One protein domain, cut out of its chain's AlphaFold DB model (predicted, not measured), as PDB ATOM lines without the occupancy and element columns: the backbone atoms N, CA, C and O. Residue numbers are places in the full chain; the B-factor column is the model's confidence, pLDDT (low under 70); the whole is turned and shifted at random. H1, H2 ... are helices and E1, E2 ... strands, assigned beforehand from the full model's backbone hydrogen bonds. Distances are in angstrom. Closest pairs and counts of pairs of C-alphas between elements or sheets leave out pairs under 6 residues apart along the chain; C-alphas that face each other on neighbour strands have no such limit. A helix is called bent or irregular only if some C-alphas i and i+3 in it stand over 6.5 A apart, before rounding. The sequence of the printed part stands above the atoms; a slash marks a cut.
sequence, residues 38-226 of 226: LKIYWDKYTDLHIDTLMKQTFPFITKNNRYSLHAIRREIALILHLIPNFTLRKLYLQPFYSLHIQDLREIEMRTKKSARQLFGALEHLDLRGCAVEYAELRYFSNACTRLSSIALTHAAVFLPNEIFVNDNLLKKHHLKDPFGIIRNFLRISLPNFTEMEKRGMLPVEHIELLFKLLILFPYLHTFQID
ATOM      1  N   LEU A  38     -35.107  -5.134  25.314       73.88
ATOM      2  CA  LEU A  38     -33.797  -5.633  24.886       73.88
ATOM      3  C   LEU A  38     -33.090  -4.642  23.960       73.88
ATOM      4  O   LEU A  38     -31.874  -4.498  24.049       73.88
ATOM      5  N   LYS A  39     -33.836  -3.913  23.123       77.44
ATOM      6  CA  LYS A  39     -33.279  -2.805  22.339       77.44
ATOM      7  C   LYS A  39     -32.701  -1.717  23.250       77.44
ATOM      8  O   LYS A  39     -31.538  -1.369  23.101       77.44
ATOM      9  N   ILE A  40     -33.466  -1.270  24.253       81.69
ATOM     10  CA  ILE A  40     -33.006  -0.265  25.230       81.69
ATOM     11  C   ILE A  40     -31.762  -0.749  25.988       81.69
ATOM     12  O   ILE A  40     -30.859   0.043  26.250       81.69
ATOM     13  N   TYR A  41     -31.704  -2.037  26.341       85.75
ATOM     14  CA  TYR A  41     -30.525  -2.623  26.975       85.75
ATOM     15  C   TYR A  41     -29.277  -2.466  26.096       85.75
ATOM     16  O   TYR A  41     -28.276  -1.920  26.558       85.75
ATOM     17  N   TRP A  42     -29.341  -2.888  24.830       86.31
ATOM     18  CA  TRP A  42     -28.198  -2.801  23.915       86.31
ATOM     19  C   TRP A  42     -27.843  -1.361  23.538       86.31
ATOM     20  O   TRP A  42     -26.662  -1.061  23.380       86.31
ATOM     21  N   ASP A  43     -28.825  -0.459  23.482       83.50
ATOM     22  CA  ASP A  43     -28.597   0.971  23.252       83.50
ATOM     23  C   ASP A  43     -27.771   1.620  24.376       83.50
ATOM     24  O   ASP A  43     -27.018   2.563  24.131       83.50
ATOM     25  N   LYS A  44     -27.876   1.098  25.604       85.44
ATOM     26  CA  LYS A  44     -27.120   1.568  26.777       85.44
ATOM     27  C   LYS A  44     -25.834   0.781  27.037       85.44
ATOM     28  O   LYS A  44     -25.092   1.125  27.954       85.44
ATOM     29  N   TYR A  45     -25.568  -0.277  26.277       87.19
ATOM     30  CA  TYR A  45     -24.439  -1.166  26.524       87.19
ATOM     31  C   TYR A  45     -23.147  -0.589  25.926       87.19
ATOM     32  O   TYR A  45     -22.877  -0.733  24.734       87.19
ATOM     33  N   THR A  46     -22.343   0.078  26.755       93.31
ATOM     34  CA  THR A  46     -21.108   0.765  26.326       93.31
ATOM     35  C   THR A  46     -19.823   0.025  26.685       93.31
ATOM     36  O   THR A  46     -18.791   0.273  26.061       93.31
ATOM     37  N   ASP A  47     -19.872  -0.878  27.665       95.62
ATOM     38  CA  ASP A  47     -18.688  -1.500  28.261       95.62
ATOM     39  C   ASP A  47     -18.745  -3.014  28.029       95.62
ATOM     40  O   ASP A  47     -19.606  -3.725  28.551       95.62
ATOM     41  N   LEU A  48     -17.833  -3.522  27.203       95.06
ATOM     42  CA  LEU A  48     -17.838  -4.901  26.737       95.06
ATOM     43  C   LEU A  48     -16.699  -5.704  27.360       95.06
ATOM     44  O   LEU A  48     -15.561  -5.645  26.906       95.06
ATOM     45  N   HIS A  49     -17.040  -6.512  28.363       95.44
ATOM     46  CA  HIS A  49     -16.154  -7.529  28.927       95.44
ATOM     47  C   HIS A  49     -16.446  -8.895  28.310       95.44
ATOM     48  O   HIS A  49     -17.502  -9.475  28.578       95.44
ATOM     49  N   ILE A  50     -15.519  -9.420  27.505       92.44
ATOM     50  CA  ILE A  50     -15.750 -10.666  26.767       92.44
ATOM     51  C   ILE A  50     -15.989 -11.853  27.702       92.44
ATOM     52  O   ILE A  50     -16.978 -12.561  27.524       92.44
ATOM     53  N   ASP A  51     -15.150 -12.071  28.717       90.12
ATOM     54  CA  ASP A  51     -15.317 -13.215  29.625       90.12
ATOM     55  C   ASP A  51     -16.693 -13.224  30.320       90.12
ATOM     56  O   ASP A  51     -17.422 -14.223  30.276       90.12
ATOM     57  N   THR A  52     -17.082 -12.087  30.908       90.94
ATOM     58  CA  THR A  52     -18.377 -11.907  31.583       90.94
ATOM     59  C   THR A  52     -19.535 -12.174  30.630       90.94
ATOM     60  O   THR A  52     -20.434 -12.961  30.935       90.94
ATOM     61  N   LEU A  53     -19.480 -11.575  29.442       88.56
ATOM     62  CA  LEU A  53     -20.509 -11.711  28.424       88.56
ATOM     63  C   LEU A  53     -20.656 -13.160  27.951       88.56
ATOM     64  O   LEU A  53     -21.762 -13.695  27.891       88.56
ATOM     65  N   MET A  54     -19.545 -13.835  27.658       89.69
ATOM     66  CA  MET A  54     -19.576 -15.214  27.179       89.69
ATOM     67  C   MET A  54     -20.104 -16.172  28.246       89.69
ATOM     68  O   MET A  54     -20.884 -17.073  27.924       89.69
ATOM     69  N   LYS A  55     -19.746 -15.960  29.520       88.88
ATOM     70  CA  LYS A  55     -20.293 -16.716  30.658       88.88
ATOM     71  C   LYS A  55     -21.810 -16.554  30.782       88.88
ATOM     72  O   LYS A  55     -22.499 -17.552  30.983       88.88
ATOM     73  N   GLN A  56     -22.318 -15.331  30.644       87.44
ATOM     74  CA  GLN A  56     -23.735 -15.016  30.840       87.44
ATOM     75  C   GLN A  56     -24.598 -15.400  29.629       87.44
ATOM     76  O   GLN A  56     -25.630 -16.059  29.770       87.44
ATOM     77  N   THR A  57     -24.185 -15.021  28.421       84.00
ATOM     78  CA  THR A  57     -24.992 -15.195  27.205       84.00
ATOM     79  C   THR A  57     -24.843 -16.595  26.608       84.00
ATOM     80  O   THR A  57     -25.826 -17.189  26.143       84.00
ATOM     81  N   PHE A  58     -23.641 -17.174  26.677       86.38
ATOM     82  CA  PHE A  58     -23.314 -18.458  26.055       86.38
ATOM     83  C   PHE A  58     -22.684 -19.467  27.036       86.38
ATOM     84  O   PHE A  58     -21.604 -20.011  26.775       86.38
ATOM     85  N   PRO A  59     -23.385 -19.819  28.134       86.06
ATOM     86  CA  PRO A  59     -22.844 -20.683  29.188       86.06
ATOM     87  C   PRO A  59     -22.497 -22.103  28.710       86.06
ATOM     88  O   PRO A  59     -21.712 -22.796  29.350       86.06
ATOM     89  N   PHE A  60     -23.046 -22.536  27.572       83.81
ATOM     90  CA  PHE A  60     -22.774 -23.844  26.970       83.81
ATOM     91  C   PHE A  60     -21.413 -23.926  26.258       83.81
ATOM     92  O   PHE A  60     -20.981 -25.022  25.901       83.81
ATOM     93  N   ILE A  61     -20.746 -22.797  25.983       85.81
ATOM     94  CA  ILE A  61     -19.404 -22.815  25.390       85.81
ATOM     95  C   ILE A  61     -18.420 -23.260  26.467       85.81
ATOM     96  O   ILE A  61     -18.442 -22.725  27.573       85.81
ATOM     97  N   THR A  62     -17.564 -24.227  26.153       86.62
ATOM     98  CA  THR A  62     -16.547 -24.735  27.079       86.62
ATOM     99  C   THR A  62     -15.533 -23.650  27.438       86.62
ATOM    100  O   THR A  62     -15.276 -22.743  26.648       86.62
ATOM    101  N   LYS A  63     -14.923 -23.755  28.623       85.81
ATOM    102  CA  LYS A  63     -13.911 -22.801  29.102       85.81
ATOM    103  C   LYS A  63     -12.781 -22.608  28.078       85.81
ATOM    104  O   LYS A  63     -12.494 -21.475  27.719       85.81
ATOM    105  N   ASN A  64     -12.248 -23.700  27.525       86.56
ATOM    106  CA  ASN A  64     -11.169 -23.664  26.532       86.56
ATOM    107  C   ASN A  64     -11.550 -22.873  25.273       86.56
ATOM    108  O   ASN A  64     -10.772 -22.053  24.803       86.56
ATOM    109  N   ASN A  65     -12.772 -23.055  24.765       87.00
ATOM    110  CA  ASN A  65     -13.219 -22.329  23.579       87.00
ATOM    111  C   ASN A  65     -13.404 -20.831  23.860       87.00
ATOM    112  O   ASN A  65     -13.190 -20.024  22.964       87.00
ATOM    113  N   ARG A  66     -13.763 -20.431  25.089       86.44
ATOM    114  CA  ARG A  66     -13.900 -19.006  25.452       86.44
ATOM    115  C   ARG A  66     -12.570 -18.248  25.427       86.44
ATOM    116  O   ARG A  66     -12.596 -17.029  25.329       86.44
ATOM    117  N   TYR A  67     -11.440 -18.954  25.481       89.94
ATOM    118  CA  TYR A  67     -10.098 -18.371  25.402       89.94
ATOM    119  C   TYR A  67      -9.575 -18.179  23.975       89.94
ATOM    120  O   TYR A  67      -8.486 -17.644  23.780       89.94
ATOM    121  N   SER A  68     -10.346 -18.586  22.966       91.88
ATOM    122  CA  SER A  68      -9.987 -18.448  21.557       91.88
ATOM    123  C   SER A  68     -10.999 -17.558  20.850       91.88
ATOM    124  O   SER A  68     -12.157 -17.952  20.685       91.88
ATOM    125  N   LEU A  69     -10.558 -16.384  20.383       94.06
ATOM    126  CA  LEU A  69     -11.404 -15.514  19.566       94.06
ATOM    127  C   LEU A  69     -11.922 -16.285  18.353       94.06
ATOM    128  O   LEU A  69     -13.124 -16.269  18.099       94.06
ATOM    129  N   HIS A  70     -11.055 -17.051  17.686       94.56
ATOM    130  CA  HIS A  70     -11.442 -17.918  16.581       94.56
ATOM    131  C   HIS A  70     -12.649 -18.801  16.922       94.56
ATOM    132  O   HIS A  70     -13.640 -18.815  16.190       94.56
ATOM    133  N   ALA A  71     -12.609 -19.515  18.049       92.56
ATOM    134  CA  ALA A  71     -13.657 -20.460  18.424       92.56
ATOM    135  C   ALA A  71     -15.019 -19.795  18.692       92.56
ATOM    136  O   ALA A  71     -16.052 -20.432  18.470       92.56
ATOM    137  N   ILE A  72     -15.034 -18.533  19.142       93.00
ATOM    138  CA  ILE A  72     -16.262 -17.818  19.535       93.00
ATOM    139  C   ILE A  72     -16.571 -16.571  18.698       93.00
ATOM    140  O   ILE A  72     -17.512 -15.838  18.995       93.00
ATOM    141  N   ARG A  73     -15.832 -16.318  17.614       94.31
ATOM    142  CA  ARG A  73     -15.994 -15.123  16.765       94.31
ATOM    143  C   ARG A  73     -17.415 -14.937  16.234       94.31
ATOM    144  O   ARG A  73     -17.855 -13.812  16.022       94.31
ATOM    145  N   ARG A  74     -18.164 -16.030  16.037       93.50
ATOM    146  CA  ARG A  74     -19.574 -15.974  15.611       93.50
ATOM    147  C   ARG A  74     -20.451 -15.375  16.704       93.50
ATOM    148  O   ARG A  74     -21.275 -14.519  16.416       93.50
ATOM    149  N   GLU A  75     -20.265 -15.810  17.941       93.12
ATOM    150  CA  GLU A  75     -20.958 -15.304  19.122       93.12
ATOM    151  C   GLU A  75     -20.611 -13.844  19.407       93.12
ATOM    152  O   GLU A  75     -21.510 -13.038  19.647       93.12
ATOM    153  N   ILE A  76     -19.330 -13.488  19.292       94.19
ATOM    154  CA  ILE A  76     -18.869 -12.103  19.410       94.19
ATOM    155  C   ILE A  76     -19.519 -11.223  18.341       94.19
ATOM    156  O   ILE A  76     -20.071 -10.172  18.661       94.19
ATOM    157  N   ALA A  77     -19.532 -11.673  17.084       95.31
ATOM    158  CA  ALA A  77     -20.169 -10.940  15.996       95.31
ATOM    159  C   ALA A  77     -21.678 -10.754  16.209       95.31
ATOM    160  O   ALA A  77     -22.204  -9.685  15.918       95.31
ATOM    161  N   LEU A  78     -22.381 -11.756  16.745       91.69
ATOM    162  CA  LEU A  78     -23.803 -11.621  17.074       91.69
ATOM    163  C   LEU A  78     -24.042 -10.505  18.091       91.69
ATOM    164  O   LEU A  78     -24.959  -9.708  17.922       91.69
ATOM    165  N   ILE A  79     -23.203 -10.416  19.120       91.69
ATOM    166  CA  ILE A  79     -23.366  -9.407  20.168       91.69
ATOM    167  C   ILE A  79     -22.981  -8.017  19.663       91.69
ATOM    168  O   ILE A  79     -23.739  -7.066  19.831       91.69
ATOM    169  N   LEU A  80     -21.859  -7.902  18.956       94.00
ATOM    170  CA  LEU A  80     -21.443  -6.647  18.328       94.00
ATOM    171  C   LEU A  80     -22.432  -6.161  17.256       94.00
ATOM    172  O   LEU A  80     -22.542  -4.960  17.005       94.00
ATOM    173  N   HIS A  81     -23.184  -7.063  16.622       93.06
ATOM    174  CA  HIS A  81     -24.261  -6.682  15.712       93.06
ATOM    175  C   HIS A  81     -25.413  -5.984  16.457       93.06
ATOM    176  O   HIS A  81     -25.952  -5.007  15.937       93.06
ATOM    177  N   LEU A  82     -25.732  -6.420  17.681       90.62
ATOM    178  CA  LEU A  82     -26.803  -5.848  18.508       90.62
ATOM    179  C   LEU A  82     -26.442  -4.488  19.117       90.62
ATOM    180  O   LEU A  82     -27.318  -3.640  19.250       90.62
ATOM    181  N   ILE A  83     -25.170  -4.264  19.456       92.31
ATOM    182  CA  ILE A  83     -24.697  -2.979  19.994       92.31
ATOM    183  C   ILE A  83     -24.749  -1.912  18.886       92.31
ATOM    184  O   ILE A  83     -24.196  -2.152  17.810       92.31
ATOM    185  N   PRO A  84     -25.365  -0.735  19.085       93.25
ATOM    186  CA  PRO A  84     -25.416   0.285  18.040       93.25
ATOM    187  C   PRO A  84     -24.034   0.793  17.615       93.25
ATOM    188  O   PRO A  84     -23.044   0.707  18.346       93.25
ATOM    189  N   ASN A  85     -23.968   1.328  16.396       95.75
ATOM    190  CA  ASN A  85     -22.733   1.887  15.855       95.75
ATOM    191  C   ASN A  85     -22.242   3.046  16.733       95.75
ATOM    192  O   ASN A  85     -23.040   3.884  17.142       95.75
ATOM    193  N   PHE A  86     -20.928   3.136  16.944       95.19
ATOM    194  CA  PHE A  86     -20.295   4.229  17.693       95.19
ATOM    195  C   PHE A  86     -20.782   4.384  19.150       95.19
ATOM    196  O   PHE A  86     -20.712   5.477  19.723       95.19
ATOM    197  N   THR A  87     -21.225   3.288  19.771       94.75
ATOM    198  CA  THR A  87     -21.663   3.280  21.177       94.75
ATOM    199  C   THR A  87     -20.616   2.703  22.122       94.75
ATOM    200  O   THR A  87     -20.489   3.181  23.247       94.75
ATOM    201  N   LEU A  88     -19.848   1.701  21.684       96.75
ATOM    202  CA  LEU A  88     -18.907   0.996  22.550       96.75
ATOM    203  C   LEU A  88     -17.763   1.917  23.009       96.75
ATOM    204  O   LEU A  88     -17.030   2.448  22.177       96.75
ATOM    205  N   ARG A  89     -17.615   2.091  24.328       97.75
ATOM    206  CA  ARG A  89     -16.617   2.955  24.986       97.75
ATOM    207  C   ARG A  89     -15.459   2.164  25.574       97.75
ATOM    208  O   ARG A  89     -14.323   2.622  25.484       97.75
ATOM    209  N   LYS A  90     -15.716   0.977  26.132       98.38
ATOM    210  CA  LYS A  90     -14.666   0.127  26.711       98.38
ATOM    211  C   LYS A  90     -14.751  -1.297  26.196       98.38
ATOM    212  O   LYS A  90     -15.843  -1.851  26.081       98.38
ATOM    213  N   LEU A  91     -13.599  -1.891  25.915       97.75
ATOM    214  CA  LEU A  91     -13.487  -3.254  25.419       97.75
ATOM    215  C   LEU A  91     -12.397  -3.982  26.193       97.75
ATOM    216  O   LEU A  91     -11.241  -3.573  26.171       97.75
ATOM    217  N   TYR A  92     -12.779  -5.088  26.821       97.44
ATOM    218  CA  TYR A  92     -11.883  -5.967  27.554       97.44
ATOM    219  C   TYR A  92     -11.870  -7.319  26.855       97.44
ATOM    220  O   TYR A  92     -12.846  -8.073  26.932       97.44
ATOM    221  N   LEU A  93     -10.776  -7.601  26.146       94.88
ATOM    222  CA  LEU A  93     -10.623  -8.816  25.342       94.88
ATOM    223  C   LEU A  93     -10.144 -10.018  26.146       94.88
ATOM    224  O   LEU A  93     -10.104 -11.130  25.623       94.88
ATOM    225  N   GLN A  94      -9.882  -9.832  27.438       90.38
ATOM    226  CA  GLN A  94      -9.749 -10.952  28.347       90.38
ATOM    227  C   GLN A  94     -11.013 -11.836  28.258       90.38
ATOM    228  O   GLN A  94     -12.140 -11.345  28.406       90.38
ATOM    229  N   PRO A  95     -10.844 -13.135  27.974       89.12
ATOM    230  CA  PRO A  95      -9.649 -13.902  28.298       89.12
ATOM    231  C   PRO A  95      -8.905 -14.463  27.071       89.12
ATOM    232  O   PRO A  95      -8.334 -15.549  27.147       89.12
ATOM    233  N   PHE A  96      -8.949 -13.792  25.920       93.56
ATOM    234  CA  PHE A  96      -8.246 -14.278  24.733       93.56
ATOM    235  C   PHE A  96      -6.732 -14.298  24.939       93.56
ATOM    236  O   PHE A  96      -6.155 -13.315  25.386       93.56
ATOM    237  N   TYR A  97      -6.100 -15.419  24.581       91.12
ATOM    238  CA  TYR A  97      -4.642 -15.554  24.649       91.12
ATOM    239  C   TYR A  97      -3.923 -14.942  23.451       91.12
ATOM    240  O   TYR A  97      -2.755 -14.597  23.559       91.12
ATOM    241  N   SER A  98      -4.592 -14.848  22.303       92.75
ATOM    242  CA  SER A  98      -4.036 -14.295  21.070       92.75
ATOM    243  C   SER A  98      -5.151 -13.685  20.232       92.75
ATOM    244  O   SER A  98      -6.256 -14.243  20.162       92.75
ATOM    245  N   LEU A  99      -4.858 -12.557  19.587       94.25
ATOM    246  CA  LEU A  99      -5.696 -11.997  18.534       94.25
ATOM    247  C   LEU A  99      -5.065 -12.259  17.179       94.25
ATOM    248  O   LEU A  99      -3.873 -12.063  16.982       94.25
ATOM    249  N   HIS A 100      -5.914 -12.615  16.223       94.25
ATOM    250  CA  HIS A 100      -5.541 -12.669  14.824       94.25
ATOM    251  C   HIS A 100      -6.417 -11.718  14.028       94.25
ATOM    252  O   HIS A 100      -7.651 -11.753  14.115       94.25
ATOM    253  N   ILE A 101      -5.784 -10.907  13.184       94.62
ATOM    254  CA  ILE A 101      -6.458  -9.945  12.315       94.62
ATOM    255  C   ILE A 101      -7.569 -10.578  11.470       94.62
ATOM    256  O   ILE A 101      -8.598  -9.951  11.211       94.62
ATOM    257  N   GLN A 102      -7.402 -11.838  11.066       96.31
ATOM    258  CA  GLN A 102      -8.399 -12.551  10.277       96.31
ATOM    259  C   GLN A 102      -9.702 -12.782  11.055       96.31
ATOM    260  O   GLN A 102     -10.782 -12.632  10.485       96.31
ATOM    261  N   ASP A 103      -9.624 -13.079  12.355       96.44
ATOM    262  CA  ASP A 103     -10.814 -13.253  13.189       96.44
ATOM    263  C   ASP A 103     -11.551 -11.921  13.394       96.44
ATOM    264  O   ASP A 103     -12.784 -11.886  13.371       96.44
ATOM    265  N   LEU A 104     -10.810 -10.812  13.526       96.31
ATOM    266  CA  LEU A 104     -11.378  -9.461  13.612       96.31
ATOM    267  C   LEU A 104     -12.111  -9.080  12.316       96.31
ATOM    268  O   LEU A 104     -13.264  -8.648  12.365       96.31
ATOM    269  N   ARG A 105     -11.504  -9.340  11.154       96.62
ATOM    270  CA  ARG A 105     -12.138  -9.129   9.840       96.62
ATOM    271  C   ARG A 105     -13.371 -10.006   9.642       96.62
ATOM    272  O   ARG A 105     -14.380  -9.562   9.096       96.62
ATOM    273  N   GLU A 106     -13.332 -11.257  10.099       96.88
ATOM    274  CA  GLU A 106     -14.508 -12.130  10.083       96.88
ATOM    275  C   GLU A 106     -15.662 -11.574  10.927       96.88
ATOM    276  O   GLU A 106     -16.826 -11.697  10.534       96.88
ATOM    277  N   ILE A 107     -15.363 -10.953  12.069       96.94
ATOM    278  CA  ILE A 107     -16.365 -10.284  12.902       96.94
ATOM    279  C   ILE A 107     -16.991  -9.098  12.161       96.94
ATOM    280  O   ILE A 107     -18.219  -8.978  12.149       96.94
ATOM    281  N   GLU A 108     -16.200  -8.262  11.486       97.38
ATOM    282  CA  GLU A 108     -16.717  -7.163  10.652       97.38
ATOM    283  C   GLU A 108     -17.678  -7.679   9.572       97.38
ATOM    284  O   GLU A 108     -18.829  -7.240   9.481       97.38
ATOM    285  N   MET A 109     -17.259  -8.695   8.809       96.62
ATOM    286  CA  MET A 109     -18.090  -9.297   7.760       96.62
ATOM    287  C   MET A 109     -19.422  -9.829   8.306       96.62
ATOM    288  O   MET A 109     -20.473  -9.654   7.689       96.62
ATOM    289  N   ARG A 110     -19.399 -10.466   9.483       95.69
ATOM    290  CA  ARG A 110     -20.597 -11.043  10.116       95.69
ATOM    291  C   ARG A 110     -21.522  -9.988  10.712       95.69
ATOM    292  O   ARG A 110     -22.737 -10.160  10.662       95.69
ATOM    293  N   THR A 111     -20.964  -8.920  11.274       95.69
ATOM    294  CA  THR A 111     -21.743  -7.807  11.838       95.69
ATOM    295  C   THR A 111     -22.331  -6.905  10.757       95.69
ATOM    296  O   THR A 111     -23.324  -6.227  11.034       95.69
ATOM    297  N   LYS A 112     -21.748  -6.918   9.546       96.31
ATOM    298  CA  LYS A 112     -21.997  -5.956   8.458       96.31
ATOM    299  C   LYS A 112     -21.715  -4.513   8.889       96.31
ATOM    300  O   LYS A 112     -22.391  -3.585   8.451       96.31
ATOM    301  N   LYS A 113     -20.734  -4.340   9.775       96.94
ATOM    302  CA  LYS A 113     -20.262  -3.048  10.275       96.94
ATOM    303  C   LYS A 113     -18.773  -2.938   9.989       96.94
ATOM    304  O   LYS A 113     -18.050  -3.921  10.115       96.94
ATOM    305  N   SER A 114     -18.316  -1.745   9.625       97.50
ATOM    306  CA  SER A 114     -16.882  -1.469   9.546       97.50
ATOM    307  C   SER A 114     -16.255  -1.447  10.941       97.50
ATOM    308  O   SER A 114     -16.930  -1.137  11.928       97.50
ATOM    309  N   ALA A 115     -14.945  -1.672  11.024       97.00
ATOM    310  CA  ALA A 115     -14.187  -1.553  12.266       97.00
ATOM    311  C   ALA A 115     -14.440  -0.217  12.984       97.00
ATOM    312  O   ALA A 115     -14.590  -0.186  14.202       97.00
ATOM    313  N   ARG A 116     -14.577   0.887  12.236       97.62
ATOM    314  CA  ARG A 116     -14.914   2.204  12.802       97.62
ATOM    315  C   ARG A 116     -16.330   2.262  13.367       97.62
ATOM    316  O   ARG A 116     -16.525   2.849  14.423       97.62
ATOM    317  N   GLN A 117     -17.316   1.658  12.706       97.81
ATOM    318  CA  GLN A 117     -18.678   1.587  13.251       97.81
ATOM    319  C   GLN A 117     -18.727   0.765  14.545       97.81
ATOM    320  O   GLN A 117     -19.495   1.103  15.443       97.81
ATOM    321  N   LEU A 118     -17.901  -0.280  14.650       97.19
ATOM    322  CA  LEU A 118     -17.792  -1.115  15.847       97.19
ATOM    323  C   LEU A 118     -17.028  -0.424  16.988       97.19
ATOM    324  O   LEU A 118     -17.489  -0.438  18.125       97.19
ATOM    325  N   PHE A 119     -15.875   0.179  16.687       97.75
ATOM    326  CA  PHE A 119     -14.876   0.567  17.690       97.75
ATOM    327  C   PHE A 119     -14.456   2.045  17.645       97.75
ATOM    328  O   PHE A 119     -13.639   2.467  18.457       97.75
ATOM    329  N   GLY A 120     -14.997   2.875  16.749       97.12
ATOM    330  CA  GLY A 120     -14.591   4.288  16.603       97.12
ATOM    331  C   GLY A 120     -14.906   5.171  17.809       97.12
ATOM    332  O   GLY A 120     -14.304   6.225  18.003       97.12
ATOM    333  N   ALA A 121     -15.832   4.707  18.637       97.00
ATOM    334  CA  ALA A 121     -16.229   5.309  19.895       97.00
ATOM    335  C   ALA A 121     -15.393   4.860  21.100       97.00
ATOM    336  O   ALA A 121     -15.595   5.413  22.182       97.00
ATOM    337  N   LEU A 122     -14.506   3.880  20.910       98.12
ATOM    338  CA  LEU A 122     -13.764   3.237  21.980       98.12
ATOM    339  C   LEU A 122     -12.760   4.213  22.592       98.12
ATOM    340  O   LEU A 122     -11.959   4.815  21.881       98.12
ATOM    341  N   GLU A 123     -12.815   4.342  23.911       98.19
ATOM    342  CA  GLU A 123     -11.951   5.189  24.732       98.19
ATOM    343  C   GLU A 123     -10.933   4.343  25.504       98.19
ATOM    344  O   GLU A 123      -9.805   4.791  25.705       98.19
ATOM    345  N   HIS A 124     -11.296   3.104  25.868       98.56
ATOM    346  CA  HIS A 124     -10.427   2.160  26.573       98.56
ATOM    347  C   HIS A 124     -10.382   0.779  25.904       98.56
ATOM    348  O   HIS A 124     -11.425   0.175  25.634       98.56
ATOM    349  N   LEU A 125      -9.167   0.266  25.696       98.25
ATOM    350  CA  LEU A 125      -8.896  -1.063  25.149       98.25
ATOM    351  C   LEU A 125      -7.986  -1.853  26.100       98.25
ATOM    352  O   LEU A 125      -6.833  -1.479  26.299       98.25
ATOM    353  N   ASP A 126      -8.489  -2.955  26.653       98.12
ATOM    354  CA  ASP A 126      -7.722  -3.863  27.511       98.12
ATOM    355  C   ASP A 126      -7.379  -5.158  26.759       98.12
ATOM    356  O   ASP A 126      -8.265  -5.939  26.381       98.12
ATOM    357  N   LEU A 127      -6.077  -5.356  26.541       96.94
ATOM    358  CA  LEU A 127      -5.447  -6.504  25.883       96.94
ATOM    359  C   LEU A 127      -4.482  -7.241  26.827       96.94
ATOM    360  O   LEU A 127      -3.631  -8.000  26.363       96.94
ATOM    361  N   ARG A 128      -4.556  -7.024  28.143       95.62
ATOM    362  CA  ARG A 128      -3.662  -7.709  29.089       95.62
ATOM    363  C   ARG A 128      -3.821  -9.222  29.006       95.62
ATOM    364  O   ARG A 128      -4.942  -9.735  28.992       95.62
ATOM    365  N   GLY A 129      -2.697  -9.930  28.994       92.75
ATOM    366  CA  GLY A 129      -2.631 -11.382  28.823       92.75
ATOM    367  C   GLY A 129      -2.934 -11.873  27.403       92.75
ATOM    368  O   GLY A 129      -2.990 -13.084  27.192       92.75
ATOM    369  N   CYS A 130      -3.122 -10.963  26.443       94.56
ATOM    370  CA  CYS A 130      -3.399 -11.297  25.057       94.56
ATOM    371  C   CYS A 130      -2.187 -10.997  24.173       94.56
ATOM    372  O   CYS A 130      -1.749  -9.851  24.083       94.56
ATOM    373  N   ALA A 131      -1.688 -12.018  23.478       94.94
ATOM    374  CA  ALA A 131      -0.678 -11.866  22.446       94.94
ATOM    375  C   ALA A 131      -1.229 -11.015  21.295       94.94
ATOM    376  O   ALA A 131      -2.288 -11.327  20.736       94.94
ATOM    377  N   VAL A 132      -0.523  -9.935  20.964       94.94
ATOM    378  CA  VAL A 132      -0.876  -9.029  19.868       94.94
ATOM    379  C   VAL A 132       0.359  -8.636  19.073       94.94
ATOM    380  O   VAL A 132       1.400  -8.306  19.644       94.94
ATOM    381  N   GLU A 133       0.235  -8.643  17.748       94.44
ATOM    382  CA  GLU A 133       1.283  -8.185  16.845       94.44
ATOM    383  C   GLU A 133       0.956  -6.788  16.295       94.44
ATOM    384  O   GLU A 133      -0.098  -6.187  16.551       94.44
ATOM    385  N   TYR A 134       1.878  -6.246  15.500       92.88
ATOM    386  CA  TYR A 134       1.695  -4.953  14.845       92.88
ATOM    387  C   TYR A 134       0.418  -4.875  13.998       92.88
ATOM    388  O   TYR A 134      -0.220  -3.823  13.953       92.88
ATOM    389  N   ALA A 135       0.025  -5.961  13.324       94.00
ATOM    390  CA  ALA A 135      -1.149  -5.964  12.456       94.00
ATOM    391  C   ALA A 135      -2.449  -5.712  13.240       94.00
ATOM    392  O   ALA A 135      -3.286  -4.917  12.802       94.00
ATOM    393  N   GLU A 136      -2.602  -6.336  14.407       95.75
ATOM    394  CA  GLU A 136      -3.754  -6.170  15.294       95.75
ATOM    395  C   GLU A 136      -3.768  -4.774  15.920       95.75
ATOM    396  O   GLU A 136      -4.804  -4.104  15.914       95.75
ATOM    397  N   LEU A 137      -2.620  -4.286  16.396       95.94
ATOM    398  CA  LEU A 137      -2.527  -2.931  16.947       95.94
ATOM    399  C   LEU A 137      -2.812  -1.868  15.880       95.94
ATOM    400  O   LEU A 137      -3.557  -0.925  16.139       95.94
ATOM    401  N   ARG A 138      -2.319  -2.051  14.650       95.12
ATOM    402  CA  ARG A 138      -2.628  -1.175  13.511       95.12
ATOM    403  C   ARG A 138      -4.098  -1.252  13.098       95.12
ATOM    404  O   ARG A 138      -4.678  -0.269  12.635       95.12
ATOM    405  N   TYR A 139      -4.727  -2.413  13.231       97.06
ATOM    406  CA  TYR A 139      -6.164  -2.534  13.010       97.06
ATOM    407  C   TYR A 139      -6.944  -1.681  14.009       97.06
ATOM    408  O   TYR A 139      -7.764  -0.858  13.595       97.06
ATOM    409  N   PHE A 140      -6.639  -1.805  15.304       97.62
ATOM    410  CA  PHE A 140      -7.275  -0.983  16.329       97.62
ATOM    411  C   PHE A 140      -6.941   0.499  16.175       97.62
ATOM    412  O   PHE A 140      -7.829   1.322  16.364       97.62
ATOM    413  N   SER A 141      -5.729   0.867  15.757       95.75
ATOM    414  CA  SER A 141      -5.382   2.276  15.543       95.75
ATOM    415  C   SER A 141      -6.217   2.928  14.443       95.75
ATOM    416  O   SER A 141      -6.642   4.074  14.569       95.75
ATOM    417  N   ASN A 142      -6.528   2.180  13.384       95.25
ATOM    418  CA  ASN A 142      -7.394   2.650  12.304       95.25
ATOM    419  C   ASN A 142      -8.884   2.657  12.687       95.25
ATOM    420  O   ASN A 142      -9.666   3.450  12.142       95.25
ATOM    421  N   ALA A 143      -9.280   1.740  13.574       96.94
ATOM    422  CA  ALA A 143     -10.656   1.552  14.007       96.94
ATOM    423  C   ALA A 143     -11.065   2.535  15.113       96.94
ATOM    424  O   ALA A 143     -12.159   3.090  15.048       96.94
ATOM    425  N   CYS A 144     -10.198   2.760  16.104       96.88
ATOM    426  CA  CYS A 144     -10.482   3.451  17.359       96.88
ATOM    427  C   CYS A 144     -10.008   4.909  17.330       96.88
ATOM    428  O   CYS A 144      -8.978   5.268  17.896       96.88
ATOM    429  N   THR A 145     -10.795   5.785  16.710       92.50
ATOM    430  CA  THR A 145     -10.451   7.211  16.551       92.50
ATOM    431  C   THR A 145     -10.451   8.025  17.849       92.50
ATOM    432  O   THR A 145      -9.985   9.159  17.848       92.50
ATOM    433  N   ARG A 146     -11.001   7.481  18.942       95.31
ATOM    434  CA  ARG A 146     -11.116   8.153  20.249       95.31
ATOM    435  C   ARG A 146     -10.344   7.441  21.361       95.31
ATOM    436  O   ARG A 146     -10.543   7.769  22.530       95.31
ATOM    437  N   LEU A 147      -9.484   6.481  21.006       97.69
ATOM    438  CA  LEU A 147      -8.769   5.693  21.999       97.69
ATOM    439  C   LEU A 147      -7.827   6.589  22.795       97.69
ATOM    440  O   LEU A 147      -6.977   7.272  22.228       97.69
ATOM    441  N   SER A 148      -7.996   6.569  24.109       96.69
ATOM    442  CA  SER A 148      -7.289   7.465  25.015       96.69
ATOM    443  C   SER A 148      -6.634   6.709  26.177       96.69
ATOM    444  O   SER A 148      -5.686   7.203  26.797       96.69
ATOM    445  N   SER A 149      -7.065   5.464  26.396       97.75
ATOM    446  CA  SER A 149      -6.517   4.533  27.370       97.75
ATOM    447  C   SER A 149      -6.289   3.144  26.767       97.75
ATOM    448  O   SER A 149      -7.142   2.617  26.050       97.75
ATOM    449  N   ILE A 150      -5.149   2.532  27.094       97.62
ATOM    450  CA  ILE A 150      -4.833   1.151  26.718       97.62
ATOM    451  C   ILE A 150      -4.225   0.386  27.900       97.62
ATOM    452  O   ILE A 150      -3.439   0.946  28.670       97.62
ATOM    453  N   ALA A 151      -4.586  -0.889  28.032       97.44
ATOM    454  CA  ALA A 151      -3.981  -1.816  28.979       97.44
ATOM    455  C   ALA A 151      -3.375  -3.014  28.236       97.44
ATOM    456  O   ALA A 151      -4.030  -3.601  27.376       97.44
ATOM    457  N   LEU A 152      -2.124  -3.358  28.541       96.50
ATOM    458  CA  LEU A 152      -1.321  -4.364  27.840       96.50
ATOM    459  C   LEU A 152      -0.465  -5.151  28.838       96.50
ATOM    460  O   LEU A 152      -0.154  -4.659  29.917       96.50
ATOM    461  N   THR A 153      -0.032  -6.346  28.447       95.44
ATOM    462  CA  THR A 153       1.075  -7.044  29.116       95.44
ATOM    463  C   THR A 153       2.307  -6.896  28.238       95.44
ATOM    464  O   THR A 153       2.257  -7.309  27.079       95.44
ATOM    465  N   HIS A 154       3.390  -6.313  28.752       93.50
ATOM    466  CA  HIS A 154       4.578  -5.966  27.963       93.50
ATOM    467  C   HIS A 154       5.111  -7.168  27.168       93.50
ATOM    468  O   HIS A 154       5.302  -7.088  25.957       93.50
ATOM    469  N   ALA A 155       5.239  -8.321  27.831       92.88
ATOM    470  CA  ALA A 155       5.744  -9.560  27.233       92.88
ATOM    471  C   ALA A 155       4.820 -10.194  26.168       92.88
ATOM    472  O   ALA A 155       5.222 -11.147  25.506       92.88
ATOM    473  N   ALA A 156       3.587  -9.703  26.015       94.06
ATOM    474  CA  ALA A 156       2.607 -10.210  25.052       94.06
ATOM    475  C   ALA A 156       2.458  -9.306  23.814       94.06
ATOM    476  O   ALA A 156       1.609  -9.563  22.960       94.06
ATOM    477  N   VAL A 157       3.258  -8.242  23.703       94.25
ATOM    478  CA  VAL A 157       3.197  -7.301  22.582       94.25
ATOM    479  C   VAL A 157       4.403  -7.497  21.668       94.25
ATOM    480  O   VAL A 157       5.538  -7.222  22.047       94.25
ATOM    481  N   PHE A 158       4.148  -7.931  20.436       91.19
ATOM    482  CA  PHE A 158       5.179  -8.240  19.448       91.19
ATOM    483  C   PHE A 158       5.213  -7.158  18.368       91.19
ATOM    484  O   PHE A 158       4.433  -7.161  17.411       91.19
ATOM    485  N   LEU A 159       6.113  -6.191  18.538       87.00
ATOM    486  CA  LEU A 159       6.315  -5.099  17.588       87.00
ATOM    487  C   LEU A 159       7.658  -5.256  16.862       87.00
ATOM    488  O   LEU A 159       8.636  -5.630  17.506       87.00
ATOM    489  N   PRO A 160       7.731  -4.929  15.556       81.62
ATOM    490  CA  PRO A 160       8.986  -4.892  14.812       81.62
ATOM    491  C   PRO A 160      10.044  -4.048  15.519       81.62
ATOM    492  O   PRO A 160       9.716  -3.034  16.142       81.62
ATOM    493  N   ASN A 161      11.307  -4.455  15.407       66.88
ATOM    494  CA  ASN A 161      12.430  -3.722  15.989       66.88
ATOM    495  C   ASN A 161      12.683  -2.398  15.258       66.88
ATOM    496  O   ASN A 161      13.215  -1.467  15.860       66.88
ATOM    497  N   GLU A 162      12.290  -2.281  13.982       64.62
ATOM    498  CA  GLU A 162      12.390  -1.007  13.286       64.62
ATOM    499  C   GLU A 162      11.467   0.023  13.941       64.62
ATOM    500  O   GLU A 162      10.251  -0.151  14.071       64.62
ATOM    501  N   ILE A 163      12.059   1.138  14.360       61.91
ATOM    502  CA  ILE A 163      11.299   2.270  14.857       61.91
ATOM    503  C   ILE A 163      10.491   2.825  13.673       61.91
ATOM    504  O   ILE A 163      11.073   3.220  12.665       61.91
ATOM    505  N   PHE A 164       9.160   2.888  13.794       58.50
ATOM    506  CA  PHE A 164       8.246   3.479  12.801       58.50
ATOM    507  C   PHE A 164       8.403   5.004  12.690       58.50
ATOM    508  O   PHE A 164       7.416   5.741  12.699       58.50
ATOM    509  N   VAL A 165       9.625   5.530  12.653       52.22
ATOM    510  CA  VAL A 165       9.808   6.959  12.456       52.22
ATOM    511  C   VAL A 165       9.670   7.230  10.975       52.22
ATOM    512  O   VAL A 165      10.487   6.817  10.161       52.22
ATOM    513  N   ASN A 166       8.606   7.939  10.622       53.50
ATOM    514  CA  ASN A 166       8.537   8.596   9.333       53.50
ATOM    515  C   ASN A 166       9.785   9.486   9.212       53.50
ATOM    516  O   ASN A 166       9.969  10.374  10.048       53.50
ATOM    517  N   ASP A 167      10.630   9.272   8.204       53.62
ATOM    518  CA  ASP A 167      11.858  10.053   7.983       53.62
ATOM    519  C   ASP A 167      11.608  11.571   8.007       53.62
ATOM    520  O   ASP A 167      12.481  12.362   8.373       53.62
ATOM    521  N   ASN A 168      10.385  11.999   7.679       54.91
ATOM    522  CA  ASN A 168       9.970  13.396   7.744       54.91
ATOM    523  C   ASN A 168       9.884  13.947   9.181       54.91
ATOM    524  O   ASN A 168      10.165  15.126   9.388       54.91
ATOM    525  N   LEU A 169       9.542  13.126  10.181       54.22
ATOM    526  CA  LEU A 169       9.554  13.515  11.600       54.22
ATOM    527  C   LEU A 169      10.985  13.664  12.130       54.22
ATOM    528  O   LEU A 169      11.271  14.636  12.827       54.22
ATOM    529  N   LEU A 170      11.897  12.760  11.747       54.34
ATOM    530  CA  LEU A 170      13.322  12.860  12.102       54.34
ATOM    531  C   LEU A 170      13.943  14.140  11.539       54.34
ATOM    532  O   LEU A 170      14.618  14.880  12.257       54.34
ATOM    533  N   LYS A 171      13.647  14.438  10.268       55.53
ATOM    534  CA  LYS A 171      14.102  15.660   9.593       55.53
ATOM    535  C   LYS A 171      13.520  16.926  10.223       55.53
ATOM    536  O   LYS A 171      14.261  17.885  10.404       55.53
ATOM    537  N   LYS A 172      12.236  16.925  10.603       55.12
ATOM    538  CA  LYS A 172      11.563  18.087  11.214       55.12
ATOM    539  C   LYS A 172      12.142  18.477  12.578       55.12
ATOM    540  O   LYS A 172      12.094  19.648  12.936       55.12
ATOM    541  N   HIS A 173      12.678  17.517  13.333       53.47
ATOM    542  CA  HIS A 173      13.169  17.759  14.693       53.47
ATOM    543  C   HIS A 173      14.702  17.754  14.832       53.47
ATOM    544  O   HIS A 173      15.196  17.956  15.937       53.47
ATOM    545  N   HIS A 174      15.464  17.585  13.742       53.06
ATOM    546  CA  HIS A 174      16.942  17.603  13.736       53.06
ATOM    547  C   HIS A 174      17.605  16.643  14.739       53.06
ATOM    548  O   HIS A 174      18.672  16.925  15.289       53.06
ATOM    549  N   LEU A 175      16.986  15.497  14.996       53.56
ATOM    550  CA  LEU A 175      17.442  14.588  16.039       53.56
ATOM    551  C   LEU A 175      18.434  13.557  15.467       53.56
ATOM    552  O   LEU A 175      18.125  12.879  14.490       53.56
ATOM    553  N   LYS A 176      19.631  13.453  16.066       48.72
ATOM    554  CA  LYS A 176      20.744  12.594  15.597       48.72
ATOM    555  C   LYS A 176      20.980  11.320  16.433       48.72
ATOM    556  O   LYS A 176      21.764  10.483  16.007       48.72
ATOM    557  N   ASP A 177      20.323  11.166  17.584       52.69
ATOM    558  CA  ASP A 177      20.482  10.020  18.500       52.69
ATOM    559  C   ASP A 177      19.138   9.285  18.705       52.69
ATOM    560  O   ASP A 177      18.192   9.923  19.175       52.69
ATOM    561  N   PRO A 178      19.014   7.980  18.378       55.31
ATOM    562  CA  PRO A 178      17.754   7.234  18.482       55.31
ATOM    563  C   PRO A 178      17.140   7.239  19.891       55.31
ATOM    564  O   PRO A 178      15.915   7.303  20.013       55.31
ATOM    565  N   PHE A 179      17.944   7.260  20.960       53.94
ATOM    566  CA  PHE A 179      17.417   7.303  22.331       53.94
ATOM    567  C   PHE A 179      16.991   8.711  22.761       53.94
ATOM    568  O   PHE A 179      15.921   8.881  23.359       53.94
ATOM    569  N   GLY A 180      17.773   9.735  22.404       62.62
ATOM    570  CA  GLY A 180      17.369  11.133  22.540       62.62
ATOM    571  C   GLY A 180      16.073  11.449  21.781       62.62
ATOM    572  O   GLY A 180      15.239  12.199  22.289       62.62
ATOM    573  N   ILE A 181      15.854  10.827  20.614       71.69
ATOM    574  CA  ILE A 181      14.620  10.955  19.820       71.69
ATOM    575  C   ILE A 181      13.407  10.468  20.601       71.69
ATOM    576  O   ILE A 181      12.433  11.208  20.738       71.69
ATOM    577  N   ILE A 182      13.478   9.242  21.122       80.12
ATOM    578  CA  ILE A 182      12.359   8.604  21.813       80.12
ATOM    579  C   ILE A 182      11.964   9.418  23.045       80.12
ATOM    580  O   ILE A 182      10.801   9.788  23.195       80.12
ATOM    581  N   ARG A 183      12.924   9.762  23.911       82.31
ATOM    582  CA  ARG A 183      12.617  10.502  25.145       82.31
ATOM    583  C   ARG A 183      12.110  11.914  24.868       82.31
ATOM    584  O   ARG A 183      11.169  12.350  25.527       82.31
ATOM    585  N   ASN A 184      12.685  12.621  23.894       83.31
ATOM    586  CA  ASN A 184      12.201  13.951  23.517       83.31
ATOM    587  C   ASN A 184      10.786  13.891  22.939       83.31
ATOM    588  O   ASN A 184       9.948  14.708  23.312       83.31
ATOM    589  N   PHE A 185      10.500  12.904  22.087       85.50
ATOM    590  CA  PHE A 185       9.150  12.672  21.585       85.50
ATOM    591  C   PHE A 185       8.173  12.417  22.734       85.50
ATOM    592  O   PHE A 185       7.157  13.098  22.830       85.50
ATOM    593  N   LEU A 186       8.503  11.509  23.657       88.62
ATOM    594  CA  LEU A 186       7.643  11.198  24.800       88.62
ATOM    595  C   LEU A 186       7.399  12.423  25.690       88.62
ATOM    596  O   LEU A 186       6.265  12.649  26.095       88.62
ATOM    597  N   ARG A 187       8.407  13.271  25.928       87.38
ATOM    598  CA  ARG A 187       8.238  14.538  26.667       87.38
ATOM    599  C   ARG A 187       7.264  15.511  25.998       87.38
ATOM    600  O   ARG A 187       6.626  16.286  26.700       87.38
ATOM    601  N   ILE A 188       7.165  15.490  24.667       85.00
ATOM    602  CA  ILE A 188       6.246  16.341  23.896       85.00
ATOM    603  C   ILE A 188       4.845  15.719  23.847       85.00
ATOM    604  O   ILE A 188       3.849  16.421  24.006       85.00
ATOM    605  N   SER A 189       4.762  14.411  23.608       84.69
ATOM    606  CA  SER A 189       3.505  13.699  23.354       84.69
ATOM    607  C   SER A 189       2.763  13.275  24.623       84.69
ATOM    608  O   SER A 189       1.554  13.079  24.572       84.69
ATOM    609  N   LEU A 190       3.456  13.143  25.756       86.38
ATOM    610  CA  LEU A 190       2.880  12.761  27.043       86.38
ATOM    611  C   LEU A 190       3.115  13.867  28.081       86.38
ATOM    612  O   LEU A 190       4.223  13.970  28.614       86.38
ATOM    613  N   PRO A 191       2.077  14.645  28.445       82.75
ATOM    614  CA  PRO A 191       2.213  15.787  29.352       82.75
ATOM    615  C   PRO A 191       2.914  15.474  30.684       82.75
ATOM    616  O   PRO A 191       3.695  16.282  31.179       82.75
ATOM    617  N   ASN A 192       2.699  14.275  31.237       84.50
ATOM    618  CA  ASN A 192       3.232  13.880  32.545       84.50
ATOM    619  C   ASN A 192       4.510  13.028  32.462       84.50
ATOM    620  O   ASN A 192       5.015  12.582  33.493       84.50
ATOM    621  N   PHE A 193       5.071  12.796  31.269       87.44
ATOM    622  CA  PHE A 193       6.193  11.865  31.102       87.44
ATOM    623  C   PHE A 193       7.433  12.264  31.905       87.44
ATOM    624  O   PHE A 193       8.046  11.416  32.546       87.44
ATOM    625  N   THR A 194       7.771  13.556  31.946       85.19
ATOM    626  CA  THR A 194       8.917  14.050  32.731       85.19
ATOM    627  C   THR A 194       8.764  13.752  34.225       85.19
ATOM    628  O   THR A 194       9.742  13.454  34.908       85.19
ATOM    629  N   GLU A 195       7.543  13.836  34.753       86.94
ATOM    630  CA  GLU A 195       7.264  13.538  36.156       86.94
ATOM    631  C   GLU A 195       7.300  12.031  36.427       86.94
ATOM    632  O   GLU A 195       7.919  11.599  37.399       86.94
ATOM    633  N   MET A 196       6.706  11.231  35.537       85.12
ATOM    634  CA  MET A 196       6.744   9.769  35.615       85.12
ATOM    635  C   MET A 196       8.182   9.231  35.554       85.12
ATOM    636  O   MET A 196       8.536   8.346  36.332       85.12
ATOM    637  N   GLU A 197       9.019   9.804  34.682       84.19
ATOM    638  CA  GLU A 197      10.444   9.482  34.551       84.19
ATOM    639  C   GLU A 197      11.204   9.789  35.851       84.19
ATOM    640  O   GLU A 197      11.893   8.922  36.383       84.19
ATOM    641  N   LYS A 198      11.031  10.992  36.417       85.62
ATOM    642  CA  LYS A 198      11.692  11.395  37.675       85.62
ATOM    643  C   LYS A 198      11.296  10.530  38.868       85.62
ATOM    644  O   LYS A 198      12.116  10.299  39.750       85.62
ATOM    645  N   ARG A 199      10.038  10.082  38.914       86.88
ATOM    646  CA  ARG A 199       9.500   9.248  39.998       86.88
ATOM    647  C   ARG A 199       9.814   7.756  39.827       86.88
ATOM    648  O   ARG A 199       9.389   6.970  40.666       86.88
ATOM    649  N   GLY A 200      10.504   7.355  38.754       80.81
ATOM    650  CA  GLY A 200      10.795   5.945  38.472       80.81
ATOM    651  C   GLY A 200       9.542   5.103  38.204       80.81
ATOM    652  O   GLY A 200       9.567   3.893  38.385       80.81
ATOM    653  N   MET A 201       8.438   5.733  37.788       82.06
ATOM    654  CA  MET A 201       7.152   5.065  37.540       82.06
ATOM    655  C   MET A 201       7.101   4.344  36.184       82.06
ATOM    656  O   MET A 201       6.111   3.686  35.873       82.06
ATOM    657  N   LEU A 202       8.140   4.501  35.361       80.50
ATOM    658  CA  LEU A 202       8.251   3.911  34.032       80.50
ATOM    659  C   LEU A 202       9.488   3.012  33.964       80.50
ATOM    660  O   LEU A 202      10.605   3.537  33.923       80.50
ATOM    661  N   PRO A 203       9.306   1.680  33.925       84.06
ATOM    662  CA  PRO A 203      10.382   0.749  33.613       84.06
ATOM    663  C   PRO A 203      11.032   1.093  32.271       84.06
ATOM    664  O   PRO A 203      10.349   1.497  31.323       84.06
ATOM    665  N   VAL A 204      12.353   0.925  32.175       81.12
ATOM    666  CA  VAL A 204      13.104   1.247  30.950       81.12
ATOM    667  C   VAL A 204      12.624   0.390  29.779       81.12
ATOM    668  O   VAL A 204      12.486   0.919  28.676       81.12
ATOM    669  N   GLU A 205      12.284  -0.881  30.025       82.75
ATOM    670  CA  GLU A 205      11.715  -1.771  29.007       82.75
ATOM    671  C   GLU A 205      10.421  -1.229  28.375       82.75
ATOM    672  O   GLU A 205      10.173  -1.442  27.193       82.75
ATOM    673  N   HIS A 206       9.626  -0.436  29.103       89.12
ATOM    674  CA  HIS A 206       8.346   0.071  28.602       89.12
ATOM    675  C   HIS A 206       8.495   1.312  27.712       89.12
ATOM    676  O   HIS A 206       7.561   1.654  26.984       89.12
ATOM    677  N   ILE A 207       9.641   2.004  27.742       87.44
ATOM    678  CA  ILE A 207       9.837   3.286  27.040       87.44
ATOM    679  C   ILE A 207       9.652   3.124  25.527       87.44
ATOM    680  O   ILE A 207       8.955   3.921  24.892       87.44
ATOM    681  N   GLU A 208      10.254   2.088  24.944       85.88
ATOM    682  CA  GLU A 208      10.151   1.826  23.507       85.88
ATOM    683  C   GLU A 208       8.719   1.451  23.106       85.88
ATOM    684  O   GLU A 208       8.196   1.949  22.104       85.88
ATOM    685  N   LEU A 209       8.052   0.624  23.919       90.50
ATOM    686  CA  LEU A 209       6.661   0.248  23.694       90.50
ATOM    687  C   LEU A 209       5.743   1.477  23.726       90.50
ATOM    688  O   LEU A 209       4.954   1.668  22.803       90.50
ATOM    689  N   LEU A 210       5.875   2.348  24.732       91.38
ATOM    690  CA  LEU A 210       5.095   3.587  24.836       91.38
ATOM    691  C   LEU A 210       5.260   4.471  23.603       91.38
ATOM    692  O   LEU A 210       4.279   4.978  23.061       91.38
ATOM    693  N   PHE A 211       6.496   4.621  23.134       88.94
ATOM    694  CA  PHE A 211       6.796   5.379  21.930       88.94
ATOM    695  C   PHE A 211       6.087   4.797  20.698       88.94
ATOM    696  O   PHE A 211       5.387   5.524  19.988       88.94
ATOM    697  N   LYS A 212       6.197   3.483  20.467       89.50
ATOM    698  CA  LYS A 212       5.537   2.819  19.328       89.50
ATOM    699  C   LYS A 212       4.011   2.890  19.427       89.50
ATOM    700  O   LYS A 212       3.340   3.107  18.418       89.50
ATOM    701  N   LEU A 213       3.456   2.757  20.632       92.94
ATOM    702  CA  LEU A 213       2.022   2.906  20.868       92.94
ATOM    703  C   LEU A 213       1.541   4.318  20.556       92.94
ATOM    704  O   LEU A 213       0.502   4.455  19.930       92.94
ATOM    705  N   LEU A 214       2.284   5.358  20.922       91.75
ATOM    706  CA  LEU A 214       1.906   6.743  20.619       91.75
ATOM    707  C   LEU A 214       2.007   7.090  19.134       91.75
ATOM    708  O   LEU A 214       1.244   7.926  18.654       91.75
ATOM    709  N   ILE A 215       2.899   6.432  18.390       87.88
ATOM    710  CA  ILE A 215       2.900   6.528  16.925       87.88
ATOM    711  C   ILE A 215       1.605   5.949  16.350       87.88
ATOM    712  O   ILE A 215       1.008   6.546  15.454       87.88
ATOM    713  N   LEU A 216       1.174   4.787  16.847       91.00
ATOM    714  CA  LEU A 216      -0.053   4.140  16.384       91.00
ATOM    715  C   LEU A 216      -1.307   4.883  16.859       91.00
ATOM    716  O   LEU A 216      -2.243   5.061  16.087       91.00
ATOM    717  N   PHE A 217      -1.320   5.347  18.103       93.00
ATOM    718  CA  PHE A 217      -2.470   5.930  18.782       93.00
ATOM    719  C   PHE A 217      -2.101   7.304  19.376       93.00
ATOM    720  O   PHE A 217      -1.807   7.412  20.571       93.00
ATOM    721  N   PRO A 218      -2.153   8.381  18.572       87.94
ATOM    722  CA  PRO A 218      -1.656   9.702  18.973       87.94
ATOM    723  C   PRO A 218      -2.378  10.359  20.157       87.94
ATOM    724  O   PRO A 218      -1.877  11.332  20.708       87.94
ATOM    725  N   TYR A 219      -3.562   9.863  20.533       90.44
ATOM    726  CA  TYR A 219      -4.390  10.417  21.612       90.44
ATOM    727  C   TYR A 219      -4.321   9.608  22.919       90.44
ATOM    728  O   TYR A 219      -5.041   9.916  23.875       90.44
ATOM    729  N   LEU A 220      -3.469   8.576  22.983       93.88
ATOM    730  CA  LEU A 220      -3.241   7.849  24.228       93.88
ATOM    731  C   LEU A 220      -2.570   8.748  25.263       93.88
ATOM    732  O   LEU A 220      -1.564   9.397  24.998       93.88
ATOM    733  N   HIS A 221      -3.116   8.730  26.471       90.19
ATOM    734  CA  HIS A 221      -2.550   9.435  27.619       90.19
ATOM    735  C   HIS A 221      -2.618   8.605  28.909       90.19
ATOM    736  O   HIS A 221      -1.969   8.951  29.891       90.19
ATOM    737  N   THR A 222      -3.354   7.487  28.904       92.19
ATOM    738  CA  THR A 222      -3.410   6.529  30.015       92.19
ATOM    739  C   THR A 222      -2.893   5.163  29.566       92.19
ATOM    740  O   THR A 222      -3.428   4.578  28.622       92.19
ATOM    741  N   PHE A 223      -1.901   4.630  30.281       92.69
ATOM    742  CA  PHE A 223      -1.268   3.342  29.995       92.69
ATOM    743  C   PHE A 223      -1.273   2.472  31.249       92.69
ATOM    744  O   PHE A 223      -0.901   2.938  32.325       92.69
ATOM    745  N   GLN A 224      -1.680   1.216  31.104       92.88
ATOM    746  CA  GLN A 224      -1.555   0.183  32.132       92.88
ATOM    747  C   GLN A 224      -0.743  -0.959  31.526       92.88
ATOM    748  O   GLN A 224      -1.260  -1.697  30.690       92.88
ATOM    749  N   ILE A 225       0.545  -1.035  31.858       91.50
ATOM    750  CA  ILE A 225       1.465  -2.018  31.281       91.50
ATOM    751  C   ILE A 225       1.980  -2.891  32.419       91.50
ATOM    752  O   ILE A 225       2.719  -2.391  33.270       91.50
ATOM    753  N   ASP A 226       1.545  -4.152  32.409       85.81
ATOM    754  CA  ASP A 226       1.968  -5.212  33.335       85.81
ATOM    755  C   ASP A 226       3.161  -6.005  32.778       85.81
ATOM    756  O   ASP A 226       3.211  -6.214  31.535       85.81
TER     757      ASP A 226
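Overview. This is residues 38 to 226 of the 226 residues of an uncharacterized protein of Acanthocheilonema viteae (UniProt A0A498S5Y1). The backbone is wound in stacked turns, a short solenoid: five short parallel strands, E1 to E5, stand side by side in one curved sheet along one side, and H4, H5, H6 and H7 lie along the other side, where the turns run back. H1, H2 and H3 lie at the E1 end, and H8, H9, H10 and H11 gather loosely at the opposite end, with H11 next to E5. The printed part has 189 residues with eleven named helices and five named strands, in the order H1 E1 H2 H3 H4 E2 H5 H6 E3 H7 E4 H8 H9 H10 H11 E5; the sheet's order is E1 E2 E3 E4 E5, all parallel, and the class is mixed, helices and strands. The whole is compact, with a radius of gyration of the C-alphas of 18.0 A, and its outline is elongated, 56 by 29 by 29 A.

Arrangement. Begin with the sheet: E1, residues 47 to 49, and E5, residues 222 to 225, are its edge strands, and E2, residues 90 to 92, E3, residues 124 to 126, and E4, residues 149 to 152, are inner strands. Look for N 48 and O 90 at 2.8 A between E1 and E2, N 126 and O 91 at 2.9 A between E2 and E3, N 151 and O 125 at 2.9 A between E3 and E4, and N 152 and O 224 at 2.9 A between E4 and E5, each within hydrogen-bond range. H11, residues 204 to 216, only grazes the sheet with residues 206 to 213. With residue 216 alone it only just touches H7, residues 134 to 143, the hub, at a steep tilt of 46 degrees; C-alphas 141 and 216 are closest, 5.7 A. H7 touches H6, residues 115 to 119, at C-alphas 116 and 143, 4.5 A. H7 only just touches H5, residues 101 to 111, with 3 pairs of C-alphas within 8 A; the closest are 101 and 136, 5.5 A. H5 touches H4, residues 69 to 82, the same way at a shallow tilt of 33 degrees, only just short of steep; C-alphas 81 and 111 are closest, 4.8 A. H2, residues 50 to 57, and H4 are near each other. H3, residues 63 to 66, and H4 only just touch, only at the corner, at C-alphas 65 and 71, 5.5 A. H1, residues 38 to 43, is close to but not clearly touching H4. At the other end H9, residues 178 to 189, touches H11 at a steep tilt of 62 degrees, with C-alphas 182 and 211 closest, 6.4 A. H9 only just touches H10, residues 193 to 198, only at the corner, with C-alphas 187 and 193 closest, 5.6 A; H8, residues 167 to 173, is near H9. Four strand-helix-strand units, each two parallel neighbour strands with helices between, are E1, H2 H3 H4, E2; E2, H5 H6, E3; E3, H7, E4; and E4, H8 H9 H10 H11, E5; the second and third have right-handed crossovers. Every O i to N i+4 pair is within hydrogen-bond range in H1, H2 and H5 to H10, against 8 of 10 in H4 and 7 of 9 in H11; H3 is too short for one.

Along the chain. Find C-alpha 47 at (-18.688, -1.500, 28.261), where E1 begins; E4 measures 10.3 A and E5 9.9 A, ending at C-alpha 225 at (1.465, -2.018, 31.281). H4 starts at C-alpha 69 at (-11.404, -15.514, 19.566) and measures 18.2 A; it is irregular, with C-alphas 71 and 74 7.9 A apart. H11 measures 19.8 A and is only just irregular, with C-alphas 205 and 208 6.8 A apart. H9 measures 16.4 A, H5 15.4 A and H7 14.0 A.

Size, cuts and confidence. The C-alphas of Phe 60 and His 174 are farthest apart, 58.9 A. The printed part has no cut and ends at Asp 226, the chain's last residue. The link from E4 to H8, residues 153 to 166, is long. Residues 132 to 133 pair in parallel with 157 to 158. The mean pLDDT of the printed part is 87.7, and residues 161 to 180 are under 70.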